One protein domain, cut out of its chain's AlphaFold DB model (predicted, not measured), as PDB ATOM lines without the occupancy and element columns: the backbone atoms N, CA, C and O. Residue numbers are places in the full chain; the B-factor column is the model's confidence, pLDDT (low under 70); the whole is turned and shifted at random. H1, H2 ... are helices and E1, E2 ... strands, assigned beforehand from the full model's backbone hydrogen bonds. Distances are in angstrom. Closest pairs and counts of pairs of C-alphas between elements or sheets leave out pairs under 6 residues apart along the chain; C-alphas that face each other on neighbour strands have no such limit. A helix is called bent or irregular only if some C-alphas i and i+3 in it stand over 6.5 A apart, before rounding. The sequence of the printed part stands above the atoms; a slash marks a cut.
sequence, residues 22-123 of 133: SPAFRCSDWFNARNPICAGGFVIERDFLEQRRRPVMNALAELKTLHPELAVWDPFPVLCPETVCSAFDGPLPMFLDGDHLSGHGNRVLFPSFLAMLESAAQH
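What this domain is: This is residues 22 to 123 of the 133 residues of the protein "SGNH domain-containing protein" of Pseudorhodoferax soli (UniProt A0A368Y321). Two long helices, H3 and H5, run much the same way along the long axis with a gap between them, and the thin stretch of E2 and H4 runs back through that gap. At the end where H3 and H5 begin, the short strand pair E1 and E3 and the loop of residues 87 to 102 lead over to a small head with the short helices H1 and H2. The printed part has 102 residues, with five named helices and three named strands in the order H1, H2, E1, H3, E2, H4, E3, H5; the one sheet, E1 - E3, is antiparallel, and the class is mostly helix. The whole is loose, with a radius of gyration of the C-alphas of 16.1 A, and elongated, spanning 50 by 26 by 19 A.

Where its parts are: H1 is residues 24 to 28, with C-alpha 24 at (72.151, 59.830, 150.857). H2 is residues 36 to 40, and E1 is residues 43 to 45. H3, residues 46 to 66, measures 29.1 A and begins at C-alpha 46, (79.710, 74.577, 156.112). E2 is residues 71 to 73, H4 residues 76 to 79 and E3 residues 84 to 86. H5, residues 103 to 121, measures 25.9 A and ends at C-alpha 121, (73.820, 65.947, 185.000). H3 has a kink of 51 degrees near residue 53, and H5 one of 40 degrees near residue 110. H3 is irregular, with C-alphas 52 and 55 7.3 A apart; so is H5, with C-alphas 108 and 111 7.1 A apart; H2 is only just irregular, with C-alphas 37 and 40 6.8 A apart.

How they stand to each other: H1 and H2 are close but not clearly touching; their closest C-alphas, of Cys 27 and Cys 38, are 5.9 A apart. E1 and E3 are antiparallel at 152 degrees, with N 44 and O 85 at 3.1 A and N 85 and O 44 at 2.8 A. H3 and H5 are apart. The closest C-alphas of H3 and E2, of Leu 60 and Val 72, are 7.6 A apart; those of E2 and H5, of Trp 73 and Met 116, 6.7 A. E2 pairs with no named strand. H4 is near H3 and touches H5, which touches it with residues 105 to 112 alone; the closest C-alphas of H4 and H5, those of Val 78 and Leu 109, are 6.9 A apart. In H1 every O i to N i+4 pair is within hydrogen-bond range, in H3 15 of 17, in H5 13 of 15 and in H2 0 of 1, with 1 of 2 O i to N i+3 pairs; H4 is too short for an i+4 pair.

The domain as a whole: The C-alphas farthest apart, of Phe 31 and Leu 66, are 50.9 A apart. The printed part has no cut. The link from E3 to H5, 16 residues, is long; residues 88 to 89 pair antiparallel with 92 to 93. The mean pLDDT of the printed part is 95.8, and no printed residue is under 70.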
ATOM      1  N   SER A  22      70.098  65.866 148.516       97.00
ATOM      2  CA  SER A  22      69.767  64.527 148.035       97.00
ATOM      3  C   SER A  22      69.745  63.507 149.176       97.00
ATOM      4  O   SER A  22      70.546  63.614 150.104       97.00
ATOM      5  N   PRO A  23      68.866  62.489 149.103       96.12
ATOM      6  CA  PRO A  23      68.755  61.464 150.132       96.12
ATOM      7  C   PRO A  23      69.904  60.452 150.047       96.12
ATOM      8  O   PRO A  23      69.885  59.553 149.202       96.12
ATOM      9  N   ALA A  24      70.902  60.594 150.922       94.56
ATOM     10  CA  ALA A  24      72.151  59.830 150.857       94.56
ATOM     11  C   ALA A  24      71.936  58.310 150.886       94.56
ATOM     12  O   ALA A  24      72.470  57.605 150.029       94.56
ATOM     13  N   PHE A  25      71.102  57.803 151.801       92.12
ATOM     14  CA  PHE A  25      70.810  56.370 151.887       92.12
ATOM     15  C   PHE A  25      70.199  55.833 150.590       92.12
ATOM     16  O   PHE A  25      70.718  54.882 150.011       92.12
ATOM     17  N   ARG A  26      69.155  56.489 150.065       90.19
ATOM     18  CA  ARG A  26      68.503  56.070 148.814       90.19
ATOM     19  C   ARG A  26      69.476  56.067 147.640       90.19
ATOM     20  O   ARG A  26      69.412  55.177 146.806       90.19
ATOM     21  N   CYS A  27      70.354  57.058 147.557       93.69
ATOM     22  CA  CYS A  27      71.305  57.179 146.458       93.69
ATOM     23  C   CYS A  27      72.534  56.265 146.590       93.69
ATOM     24  O   CYS A  27      73.329  56.200 145.655       93.69
ATOM     25  N   SER A  28      72.688  55.566 147.720       92.19
ATOM     26  CA  SER A  28      73.784  54.619 147.950       92.19
ATOM     27  C   SER A  28      73.530  53.233 147.339       92.19
ATOM     28  O   SER A  28      74.482  52.504 147.057       92.19
ATOM     29  N   ASP A  29      72.269  52.882 147.056       90.50
ATOM     30  CA  ASP A  29      71.935  51.629 146.376       90.50
ATOM     31  C   ASP A  29      72.318  51.674 144.891       90.50
ATOM     32  O   ASP A  29      71.967  52.609 144.164       90.50
ATOM     33  N   TRP A  30      72.924  50.598 144.383       91.38
ATOM     34  CA  TRP A  30      73.347  50.498 142.979       91.38
ATOM     35  C   TRP A  30      72.203  50.717 141.971       91.38
ATOM     36  O   TRP A  30      72.423  51.278 140.898       91.38
ATOM     37  N   PHE A  31      70.978  50.309 142.313       92.50
ATOM     38  CA  PHE A  31      69.807  50.442 141.440       92.50
ATOM     39  C   PHE A  31      69.148  51.830 141.522       92.50
ATOM     40  O   PHE A  31      68.442  52.224 140.596       92.50
ATOM     41  N   ASN A  32      69.401  52.595 142.590       91.75
ATOM     42  CA  ASN A  32      68.891  53.958 142.772       91.75
ATOM     43  C   ASN A  32      69.938  55.040 142.466       91.75
ATOM     44  O   ASN A  32      69.572  56.211 142.376       91.75
ATOM     45  N   ALA A  33      71.211  54.683 142.266       88.12
ATOM     46  CA  ALA A  33      72.320  55.628 142.099       88.12
ATOM     47  C   ALA A  33      72.141  56.631 140.939       88.12
ATOM     48  O   ALA A  33      72.765  57.689 140.928       88.12
ATOM     49  N   ARG A  34      71.284  56.316 139.957       92.12
ATOM     50  CA  ARG A  34      70.952  57.193 138.816       92.12
ATOM     51  C   ARG A  34      69.580  57.859 138.922       92.12
ATOM     52  O   ARG A  34      69.105  58.437 137.947       92.12
ATOM     53  N   ASN A  35      68.914  57.764 140.071       95.06
ATOM     54  CA  ASN A  35      67.643  58.442 140.273       95.06
ATOM     55  C   ASN A  35      67.861  59.969 140.187       95.06
ATOM     56  O   ASN A  35      68.780  60.474 140.834       95.06
ATOM     57  N   PRO A  36      67.025  60.726 139.447       96.06
ATOM     58  CA  PRO A  36      67.164  62.180 139.335       96.06
ATOM     59  C   PRO A  36      67.226  62.924 140.677       96.06
ATOM     60  O   PRO A  36      67.848  63.980 140.760       96.06
ATOM     61  N   ILE A  37      66.653  62.362 141.749       95.12
ATOM     62  CA  ILE A  37      66.726  62.931 143.104       95.12
ATOM     63  C   ILE A  37      68.165  63.030 143.648       95.12
ATOM     64  O   ILE A  37      68.432  63.828 144.544       95.12
ATOM     65  N   CYS A  38      69.101  62.251 143.101       95.62
ATOM     66  CA  CYS A  38      70.510  62.230 143.492       95.62
ATOM     67  C   CYS A  38      71.335  63.360 142.848       95.62
ATOM     68  O   CYS A  38      72.471  63.596 143.253       95.62
ATOM     69  N   ALA A  39      70.778  64.083 141.866       95.69
ATOM     70  CA  ALA A  39      71.493  65.119 141.116       95.69
ATOM     71  C   ALA A  39      71.855  66.362 141.952       95.69
ATOM     72  O   ALA A  39      72.732  67.130 141.565       95.69
ATOM     73  N   GLY A  40      71.190  66.563 143.096       94.62
ATOM     74  CA  GLY A  40      71.474  67.660 144.023       94.62
ATOM     75  C   GLY A  40      72.810  67.520 144.758       94.62
ATOM     76  O   GLY A  40      73.326  68.523 145.255       94.62
ATOM     77  N   GLY A  41      73.381  66.313 144.788       95.38
ATOM     78  CA  GLY A  41      74.644  66.012 145.451       95.38
ATOM     79  C   GLY A  41      74.526  65.851 146.970       95.38
ATOM     80  O   GLY A  41      73.474  66.057 147.578       95.38
ATOM     81  N   PHE A  42      75.647  65.464 147.581       96.88
ATOM     82  CA  PHE A  42      75.724  65.019 148.982       96.88
ATOM     83  C   PHE A  42      76.672  65.854 149.836       96.88
ATOM     84  O   PHE A  42      76.989  65.470 150.958       96.88
ATOM     85  N   VAL A  43      77.142  66.975 149.292       98.12
ATOM     86  CA  VAL A  43      78.041  67.897 149.975       98.12
ATOM     87  C   VAL A  43      77.469  69.304 149.950       98.12
ATOM     88  O   VAL A  43      76.824  69.696 148.974       98.12
ATOM     89  N   ILE A  44      77.677  70.045 151.033       98.44
ATOM     90  CA  ILE A  44      77.256  71.440 151.183       98.44
ATOM     91  C   ILE A  44      78.345  72.187 151.953       98.44
ATOM     92  O   ILE A  44      78.895  71.656 152.915       98.44
ATOM     93  N   GLU A  45      78.632  73.426 151.556       98.62
ATOM     94  CA  GLU A  45      79.550  74.304 152.288       98.62
ATOM     95  C   GLU A  45      79.075  74.521 153.729       98.62
ATOM     96  O   GLU A  45      77.906  74.848 153.973       98.62
ATOM     97  N   ARG A  46      79.992  74.383 154.687       98.62
ATOM     98  CA  ARG A  46      79.710  74.577 156.112       98.62
ATOM     99  C   ARG A  46      79.120  75.956 156.376       98.62
ATOM    100  O   ARG A  46      78.075  76.056 157.016       98.62
ATOM    101  N   ASP A  47      79.725  76.992 155.802       98.69
ATOM    102  CA  ASP A  47      79.299  78.382 155.965       98.69
ATOM    103  C   ASP A  47      77.844  78.599 155.539       98.69
ATOM    104  O   ASP A  47      77.107  79.351 156.179       98.69
ATOM    105  N   PHE A  48      77.400  77.932 154.469       98.62
ATOM    106  CA  PHE A  48      76.012  78.014 154.021       98.62
ATOM    107  C   PHE A  48      75.061  77.437 155.075       98.62
ATOM    108  O   PHE A  48      74.034  78.042 155.397       98.62
ATOM    109  N   LEU A  49      75.403  76.280 155.642       98.69
ATOM    110  CA  LEU A  49      74.590  75.626 156.663       98.69
ATOM    111  C   LEU A  49      74.604  76.383 157.995       98.69
ATOM    112  O   LEU A  49      73.560  76.518 158.636       98.69
ATOM    113  N   GLU A  50      75.750  76.937 158.385       98.75
ATOM    114  CA  GLU A  50      75.880  77.792 159.564       98.75
ATOM    115  C   GLU A  50      75.040  79.068 159.424       98.75
ATOM    116  O   GLU A  50      74.279  79.420 160.328       98.75
ATOM    117  N   GLN A  51      75.066  79.714 158.255       98.69
ATOM    118  CA  GLN A  51      74.182  80.844 157.958       98.69
ATOM    119  C   GLN A  51      72.704  80.443 158.017       98.69
ATOM    120  O   GLN A  51      71.885  81.185 158.564       98.69
ATOM    121  N   ARG A  52      72.358  79.260 157.497       98.25
ATOM    122  CA  ARG A  52      70.979  78.758 157.465       98.25
ATOM    123  C   ARG A  52      70.421  78.463 158.856       98.25
ATOM    124  O   ARG A  52      69.232  78.710 159.079       98.25
ATOM    125  N   ARG A  53      71.247  77.943 159.772       98.38
ATOM    126  CA  ARG A  53      70.849  77.617 161.156       98.38
ATOM    127  C   ARG A  53      70.957  78.797 162.123       98.38
ATOM    128  O   ARG A  53      70.356  78.741 163.195       98.38
ATOM    129  N   ARG A  54      71.666  79.871 161.754       98.75
ATOM    130  CA  ARG A  54      71.911  81.044 162.612       98.75
ATOM    131  C   ARG A  54      70.654  81.616 163.288       98.75
ATOM    132  O   ARG A  54      70.730  81.861 164.486       98.75
ATOM    133  N   PRO A  55      69.495  81.782 162.617       98.75
ATOM    134  CA  PRO A  55      68.296  82.283 163.294       98.75
ATOM    135  C   PRO A  55      67.833  81.386 164.452       98.75
ATOM    136  O   PRO A  55      67.440  81.893 165.497       98.75
ATOM    137  N   VAL A  56      67.933  80.062 164.293       98.56
ATOM    138  CA  VAL A  56      67.579  79.102 165.350       98.56
ATOM    139  C   VAL A  56      68.594  79.170 166.487       98.56
ATOM    140  O   VAL A  56      68.201  79.223 167.645       98.56
ATOM    141  N   MET A  57      69.890  79.241 166.173       98.69
ATOM    142  CA  MET A  57      70.934  79.374 167.195       98.69
ATOM    143  C   MET A  57      70.788  80.664 168.009       98.69
ATOM    144  O   MET A  57      70.967  80.635 169.223       98.69
ATOM    145  N   ASN A  58      70.399  81.772 167.373       98.69
ATOM    146  CA  ASN A  58      70.119  83.030 168.066       98.69
ATOM    147  C   ASN A  58      68.929  82.891 169.029       98.69
ATOM    148  O   ASN A  58      69.025  83.322 170.174       98.69
ATOM    149  N   ALA A  59      67.843  82.242 168.597       98.56
ATOM    150  CA  ALA A  59      66.687  81.983 169.458       98.56
ATOM    151  C   ALA A  59      67.037  81.051 170.632       98.56
ATOM    152  O   ALA A  59      66.597  81.279 171.755       98.56
ATOM    153  N   LEU A  60      67.869  80.027 170.409       98.38
ATOM    154  CA  LEU A  60      68.363  79.155 171.482       98.38
ATOM    155  C   LEU A  60      69.248  79.915 172.477       98.38
ATOM    156  O   LEU A  60      69.160  79.671 173.680       98.38
ATOM    157  N   ALA A  61      70.073  80.850 171.998       98.00
ATOM    158  CA  ALA A  61      70.867  81.715 172.863       98.00
ATOM    159  C   ALA A  61      69.972  82.627 173.718       98.00
ATOM    160  O   ALA A  61      70.179  82.709 174.925       98.00
ATOM    161  N   GLU A  62      68.942  83.239 173.125       98.19
ATOM    162  CA  GLU A  62      67.946  84.034 173.854       98.19
ATOM    163  C   GLU A  62      67.213  83.189 174.907       98.19
ATOM    164  O   GLU A  62      67.172  83.563 176.080       98.19
ATOM    165  N   LEU A  63      66.732  81.997 174.540       96.31
ATOM    166  CA  LEU A  63      66.096  81.072 175.479       96.31
ATOM    167  C   LEU A  63      67.011  80.702 176.645       96.31
ATOM    168  O   LEU A  63      66.543  80.614 177.775       96.31
ATOM    169  N   LYS A  64      68.314  80.533 176.405       95.19
ATOM    170  CA  LYS A  64      69.282  80.255 177.470       95.19
ATOM    171  C   LYS A  64      69.478  81.441 178.420       95.19
ATOM    172  O   LYS A  64      69.766  81.225 179.592       95.19
ATOM    173  N   THR A  65      69.284  82.682 177.964       96.06
ATOM    174  CA  THR A  65      69.283  83.845 178.874       96.06
ATOM    175  C   THR A  65      68.061  83.856 179.791       96.06
ATOM    176  O   THR A  65      68.180  84.200 180.964       96.06
ATOM    177  N   LEU A  66      66.905  83.426 179.275       94.38
ATOM    178  CA  LEU A  66      65.653  83.317 180.030       94.38
ATOM    179  C   LEU A  66      65.632  82.088 180.950       94.38
ATOM    180  O   LEU A  66      65.029  82.121 182.020       94.38
ATOM    181  N   HIS A  67      66.311  81.016 180.543       92.62
ATOM    182  CA  HIS A  67      66.395  79.745 181.252       92.62
ATOM    183  C   HIS A  67      67.867  79.312 181.365       92.62
ATOM    184  O   HIS A  67      68.325  78.513 180.549       92.62
ATOM    185  N   PRO A  68      68.617  79.791 182.376       90.38
ATOM    186  CA  PRO A  68      70.048  79.487 182.514       90.38
ATOM    187  C   PRO A  68      70.374  77.989 182.614       90.38
ATOM    188  O   PRO A  68      71.422  77.555 182.143       90.38
ATOM    189  N   GLU A  69      69.444  77.202 183.165       89.25
ATOM    190  CA  GLU A  69      69.529  75.737 183.298       89.25
ATOM    191  C   GLU A  69      69.241  74.977 181.986       89.25
ATOM    192  O   GLU A  69      69.332  73.751 181.939       89.25
ATOM    193  N   LEU A  70      68.852  75.672 180.907       92.25
ATOM    194  CA  LEU A  70      68.648  75.054 179.598       92.25
ATOM    195  C   LEU A  70      69.991  74.591 179.021       92.25
ATOM    196  O   LEU A  70      70.879  75.395 178.709       92.25
ATOM    197  N   ALA A  71      70.101  73.288 178.784       94.31
ATOM    198  CA  ALA A  71      71.193  72.721 178.016       94.31
ATOM    199  C   ALA A  71      70.856  72.739 176.518       94.31
ATOM    200  O   ALA A  71      69.751  72.393 176.097       94.31
ATOM    201  N   VAL A  72      71.837  73.112 175.698       96.88
ATOM    202  CA  VAL A  72      71.760  73.002 174.240       96.88
ATOM    203  C   VAL A  72      72.863  72.055 173.804       96.88
ATOM    204  O   VAL A  72      74.038  72.314 174.064       96.88
ATOM    205  N   TRP A  73      72.484  70.960 173.156       98.19
ATOM    206  CA  TRP A  73      73.425  70.043 172.531       98.19
ATOM    207  C   TRP A  73      73.542  70.386 171.056       98.19
ATOM    208  O   TRP A  73      72.544  70.361 170.339       98.19
ATOM    209  N   ASP A  74      74.753  70.719 170.609       98.50
ATOM    210  CA  ASP A  74      75.006  71.034 169.208       98.50
ATOM    211  C   ASP A  74      75.685  69.862 168.474       98.50
ATOM    212  O   ASP A  74      76.904  69.697 168.575       98.50
ATOM    213  N   PRO A  75      74.933  69.049 167.710       98.31
ATOM    214  CA  PRO A  75      75.487  67.948 166.924       98.31
ATOM    215  C   PRO A  75      76.180  68.415 165.636       98.31
ATOM    216  O   PRO A  75      76.870  67.623 164.995       98.31
ATOM    217  N   PHE A  76      75.977  69.666 165.208       98.69
ATOM    218  CA  PHE A  76      76.424  70.138 163.900       98.69
ATOM    219  C   PHE A  76      77.939  70.006 163.696       98.69
ATOM    220  O   PHE A  76      78.323  69.446 162.670       98.69
ATOM    221  N   PRO A  77      78.812  70.411 164.645       98.38
ATOM    222  CA  PRO A  77      80.258  70.282 164.463       98.38
ATOM    223  C   PRO A  77      80.740  68.826 164.423       98.38
ATOM    224  O   PRO A  77      81.802  68.559 163.876       98.38
ATOM    225  N   VAL A  78      79.970  67.885 164.985       98.31
ATOM    226  CA  VAL A  78      80.285  66.446 164.942       98.31
ATOM    227  C   VAL A  78      79.940  65.862 163.572       98.31
ATOM    228  O   VAL A  78      80.702  65.073 163.027       98.31
ATOM    229  N   LEU A  79      78.801  66.266 163.004       98.19
ATOM    230  CA  LEU A  79      78.335  65.815 161.683       98.19
ATOM    231  C   LEU A  79      79.037  66.533 160.526       98.19
ATOM    232  O   LEU A  79      79.029  66.053 159.397       98.19
ATOM    233  N   CYS A  80      79.604  67.705 160.790       98.19
ATOM    234  CA  CYS A  80      80.345  68.499 159.828       98.19
ATOM    235  C   CYS A  80      81.560  69.139 160.512       98.19
ATOM    236  O   CYS A  80      81.471  70.281 160.965       98.19
ATOM    237  N   PRO A  81      82.681  68.411 160.643       97.25
ATOM    238  CA  PRO A  81      83.896  68.950 161.253       97.25
ATOM    239  C   PRO A  81      84.683  69.867 160.303       97.25
ATOM    240  O   PRO A  81      85.308  70.821 160.754       97.25
ATOM    241  N   GLU A  82      84.591  69.630 158.994       97.56
ATOM    242  CA  GLU A  82      85.375  70.325 157.965       97.56
ATOM    243  C   GLU A  82      84.636  71.522 157.347       97.56
ATOM    244  O   GLU A  82      83.465  71.771 157.633       97.56
ATOM    245  N   THR A  83      85.303  72.257 156.451       98.19
ATOM    246  CA  THR A  83      84.706  73.383 155.704       98.19
ATOM    247  C   THR A  83      83.621  72.948 154.715       98.19
ATOM    248  O   THR A  83      82.770  73.753 154.342       98.19
ATOM    249  N   VAL A  84      83.611  71.672 154.320       98.44
ATOM    250  CA  VAL A  84      82.576  71.063 153.478       98.44
ATOM    251  C   VAL A  84      81.932  69.918 154.250       98.44
ATOM    252  O   VAL A  84      82.599  68.962 154.642       98.44
ATOM    253  N   CYS A  85      80.619  69.998 154.443       98.31
ATOM    254  CA  CYS A  85      79.842  68.953 155.092       98.31
ATOM    255  C   CYS A  85      79.502  67.854 154.088       98.31
ATOM    256  O   CYS A  85      79.124  68.152 152.955       98.31
ATOM    257  N   SER A  86      79.559  66.596 154.521       98.00
ATOM    258  CA  SER A  86      79.202  65.424 153.719       98.00
ATOM    259  C   SER A  86      78.031  64.681 154.355       98.00
ATOM    260  O   SER A  86      77.995  64.491 155.568       98.00
ATOM    261  N   ALA A  87      77.091  64.206 153.535       97.88
ATOM    262  CA  ALA A  87      76.025  63.309 153.985       97.88
ATOM    263  C   ALA A  87      76.525  61.872 154.247       97.88
ATOM    264  O   ALA A  87      75.743  60.997 154.626       97.88
ATOM    265  N   PHE A  88      77.818  61.624 154.019       97.25
ATOM    266  CA  PHE A  88      78.498  60.341 154.143       97.25
ATOM    267  C   PHE A  88      79.690  60.414 155.097       97.25
ATOM    268  O   PHE A  88      80.428  61.399 155.109       97.25
ATOM    269  N   ASP A  89      79.906  59.311 155.803       96.56
ATOM    270  CA  ASP A  89      81.130  58.958 156.515       96.56
ATOM    271  C   ASP A  89      81.847  57.849 155.729       96.56
ATOM    272  O   ASP A  89      81.456  56.676 155.763       96.56
ATOM    273  N   GLY A  90      82.826  58.237 154.908       94.06
ATOM    274  CA  GLY A  90      83.405  57.341 153.906       94.06
ATOM    275  C   GLY A  90      82.319  56.778 152.970       94.06
ATOM    276  O   GLY A  90      81.615  57.559 152.331       94.06
ATOM    277  N   PRO A  91      82.152  55.445 152.857       92.50
ATOM    278  CA  PRO A  91      81.096  54.845 152.040       92.50
ATOM    279  C   PRO A  91      79.731  54.777 152.749       92.50
ATOM    280  O   PRO A  91      78.743  54.391 152.125       92.50
ATOM    281  N   LEU A  92      79.658  55.087 154.049       95.69
ATOM    282  CA  LEU A  92      78.450  54.895 154.849       95.69
ATOM    283  C   LEU A  92      77.585  56.161 154.840       95.69
ATOM    284  O   LEU A  92      78.065  57.225 155.233       95.69
ATOM    285  N   PRO A  93      76.299  56.084 154.454       96.56
ATOM    286  CA  PRO A  93      75.408  57.231 154.540       96.56
ATOM    287  C   PRO A  93      75.183  57.595 156.011       96.56
ATOM    288  O   PRO A  93      74.687  56.790 156.804       96.56
ATOM    289  N   MET A  94      75.534  58.822 156.383       97.12
ATOM    290  CA  MET A  94      75.302  59.381 157.715       97.12
ATOM    291  C   MET A  94      73.851  59.868 157.867       97.12
ATOM    292  O   MET A  94      73.314  59.885 158.973       97.12
ATOM    293  N   PHE A  95      73.187  60.173 156.748       97.94
ATOM    294  CA  PHE A  95      71.790  60.601 156.676       97.94
ATOM    295  C   PHE A  95      70.929  59.583 155.916       97.94
ATOM    296  O   PHE A  95      71.376  58.952 154.955       97.94
ATOM    297  N   LEU A  96      69.693  59.398 156.378       96.38
ATOM    298  CA  LEU A  96      68.679  58.582 155.713       96.38
ATOM    299  C   LEU A  96      68.157  59.302 154.463       96.38
ATOM    300  O   LEU A  96      68.036  58.714 153.390       96.38
ATOM    301  N   ASP A  97      67.890  60.594 154.592       95.38
ATOM    302  CA  ASP A  97      67.448  61.461 153.510       95.38
ATOM    303  C   ASP A  97      68.238  62.782 153.517       95.38
ATOM    304  O   ASP A  97      69.461  62.752 153.657       95.38
ATOM    305  N   GLY A  98      67.586  63.918 153.257       95.75
ATOM    306  CA  GLY A  98      68.232  65.227 153.237       95.75
ATOM    307  C   GLY A  98      68.415  65.851 154.622       95.75
ATOM    308  O   GLY A  98      69.126  66.842 154.725       95.75
ATOM    309  N   ASP A  99      67.792  65.325 155.678       95.94
ATOM    310  CA  ASP A  99      67.770  65.969 156.999       95.94
ATOM    311  C   ASP A  99      67.691  64.991 158.185       95.94
ATOM    312  O   ASP A  99      68.150  65.318 159.283       95.94
ATOM    313  N   HIS A 100      67.199  63.770 157.983       98.00
ATOM    314  CA  HIS A 100      67.145  62.733 159.010       98.00
ATOM    315  C   HIS A 100      68.439  61.922 159.058       98.00
ATOM    316  O   HIS A 100      68.976  61.500 158.032       98.00
ATOM    317  N   LEU A 101      68.927  61.625 160.265       97.81
ATOM    318  CA  LEU A 101      70.082  60.748 160.455       97.81
ATOM    319  C   LEU A 101      69.760  59.310 160.056       97.81
ATOM    320  O   LEU A 101      68.674  58.792 160.314       97.81
ATOM    321  N   SER A 102      70.754  58.629 159.497       97.56
ATOM    322  CA  SER A 102      70.717  57.178 159.381       97.56
ATOM    323  C   SER A 102      71.010  56.525 160.738       97.56
ATOM    324  O   SER A 102      71.444  57.166 161.702       97.56
ATOM    325  N   GLY A 103      70.860  55.200 160.812       97.31
ATOM    326  CA  GLY A 103      71.334  54.441 161.972       97.31
ATOM    327  C   GLY A 103      72.844  54.590 162.216       97.31
ATOM    328  O   GLY A 103      73.281  54.519 163.363       97.31
ATOM    329  N   HIS A 104      73.639  54.821 161.162       97.62
ATOM    330  CA  HIS A 104      75.067  55.125 161.291       97.62
ATOM    331  C   HIS A 104      75.287  56.523 161.868       97.62
ATOM    332  O   HIS A 104      75.994  56.652 162.862       97.62
ATOM    333  N   GLY A 105      74.606  57.543 161.337       97.75
ATOM    334  CA  GLY A 105      74.691  58.910 161.860       97.75
ATOM    335  C   GLY A 105      74.324  59.016 163.342       97.75
ATOM    336  O   GLY A 105      75.012  59.692 164.104       97.75
ATOM    337  N   ASN A 106      73.315  58.266 163.797       98.19
ATOM    338  CA  ASN A 106      72.990  58.180 165.225       98.19
ATOM    339  C   ASN A 106      74.136  57.596 166.070       98.19
ATOM    340  O   ASN A 106      74.389  58.080 167.172       98.19
ATOM    341  N   ARG A 107      74.861  56.585 165.567       98.44
ATOM    342  CA  ARG A 107      76.026  56.019 166.272       98.44
ATOM    343  C   ARG A 107      77.208  56.982 166.311       98.44
ATOM    344  O   ARG A 107      77.884  57.032 167.331       98.44
ATOM    345  N   VAL A 108      77.422  57.759 165.248       98.06
ATOM    346  CA  VAL A 108      78.443  58.821 165.216       98.06
ATOM    347  C   VAL A 108      78.163  59.876 166.291       98.06
ATOM    348  O   VAL A 108      79.080  60.311 166.982       98.06
ATOM    349  N   LEU A 109      76.897  60.259 166.488       98.38
ATOM    350  CA  LEU A 109      76.518  61.265 167.486       98.38
ATOM    351  C   LEU A 109      76.494  60.770 168.930       98.38
ATOM    352  O   LEU A 109      76.648  61.580 169.845       98.38
ATOM    353  N   PHE A 110      76.273  59.472 169.143       98.38
ATOM    354  CA  PHE A 110      76.039  58.910 170.470       98.38
ATOM    355  C   PHE A 110      77.105  59.302 171.515       98.38
ATOM    356  O   PHE A 110      76.705  59.755 172.590       98.38
ATOM    357  N   PRO A 111      78.425  59.239 171.234       98.44
ATOM    358  CA  PRO A 111      79.441  59.647 172.206       98.44
ATOM    359  C   PRO A 111      79.347  61.127 172.606       98.44
ATOM    360  O   PRO A 111      79.463  61.454 173.785       98.44
ATOM    361  N   SER A 112      79.094  62.021 171.643       98.31
ATOM    362  CA  SER A 112      78.937  63.462 171.903       98.31
ATOM    363  C   SER A 112      77.694  63.747 172.746       98.31
ATOM    364  O   SER A 112      77.742  64.538 173.689       98.31
ATOM    365  N   PHE A 113      76.585  63.068 172.445       97.88
ATOM    366  CA  PHE A 113      75.356  63.214 173.216       97.88
ATOM    367  C   PHE A 113      75.518  62.724 174.658       97.88
ATOM    368  O   PHE A 113      75.107  63.415 175.589       97.88
ATOM    369  N   LEU A 114      76.156  61.565 174.854       97.31
ATOM    370  CA  LEU A 114      76.408  61.014 176.184       97.31
ATOM    371  C   LEU A 114      77.287  61.950 177.022       97.31
ATOM    372  O   LEU A 114      76.923  62.266 178.151       97.31
ATOM    373  N   ALA A 115      78.376  62.469 176.446       96.81
ATOM    374  CA  ALA A 115      79.247  63.428 177.125       96.81
ATOM    375  C   ALA A 115      78.497  64.710 177.535       96.81
ATOM    376  O   ALA A 115      78.698  65.235 178.631       96.81
ATOM    377  N   MET A 116      77.592  65.202 176.682       95.94
ATOM    378  CA  MET A 116      76.742  66.347 177.012       95.94
ATOM    379  C   MET A 116      75.787  66.026 178.171       95.94
ATOM    380  O   MET A 116      75.683  66.826 179.101       95.94
ATOM    381  N   LEU A 117      75.140  64.854 178.169       94.12
ATOM    382  CA  LEU A 117      74.256  64.432 179.261       94.12
ATOM    383  C   LEU A 117      75.005  64.291 180.589       94.12
ATOM    384  O   LEU A 117      74.509  64.749 181.615       94.12
ATOM    385  N   GLU A 118      76.197  63.696 180.577       93.56
ATOM    386  CA  GLU A 118      77.051  63.573 181.762       93.56
ATOM    387  C   GLU A 118      77.455  64.951 182.301       93.56
ATOM    388  O   GLU A 118      77.330  65.206 183.499       93.56
ATOM    389  N   SER A 119      77.863  65.868 181.419       91.62
ATOM    390  CA  SER A 119      78.191  67.245 181.792       91.62
ATOM    391  C   SER A 119      76.986  67.995 182.362       91.62
ATOM    392  O   SER A 119      77.129  68.753 183.322       91.62
ATOM    393  N   ALA A 120      75.801  67.821 181.784       88.00
ATOM    394  CA  ALA A 120      74.605  68.515 182.239       88.00
ATOM    395  C   ALA A 120      74.074  67.926 183.559       88.00
ATOM    396  O   ALA A 120      73.622  68.664 184.430       88.00
ATOM    397  N   ALA A 121      74.211  66.612 183.762       84.19
ATOM    398  CA  ALA A 121      73.820  65.947 185.000       84.19
ATOM    399  C   ALA A 121      74.663  66.374 186.212       84.19
ATOM    400  O   ALA A 121      74.143  66.393 187.324       84.19
ATOM    401  N   GLN A 122      75.929  66.762 186.017       82.94
ATOM    402  CA  GLN A 122      76.784  67.297 187.091       82.94
ATOM    403  C   GLN A 122      76.241  68.590 187.714       82.94
ATOM    404  O   GLN A 122      76.570  68.900 188.856       82.94
ATOM    405  N   HIS A 123      75.412  69.331 186.977       74.69
ATOM    406  CA  HIS A 123      74.819  70.588 187.430       74.69
ATOM    407  C   HIS A 123      73.453  70.386 188.098       74.69
ATOM    408  O   HIS A 123      72.900  71.330 188.660       74.69
TER     409      HIS A 123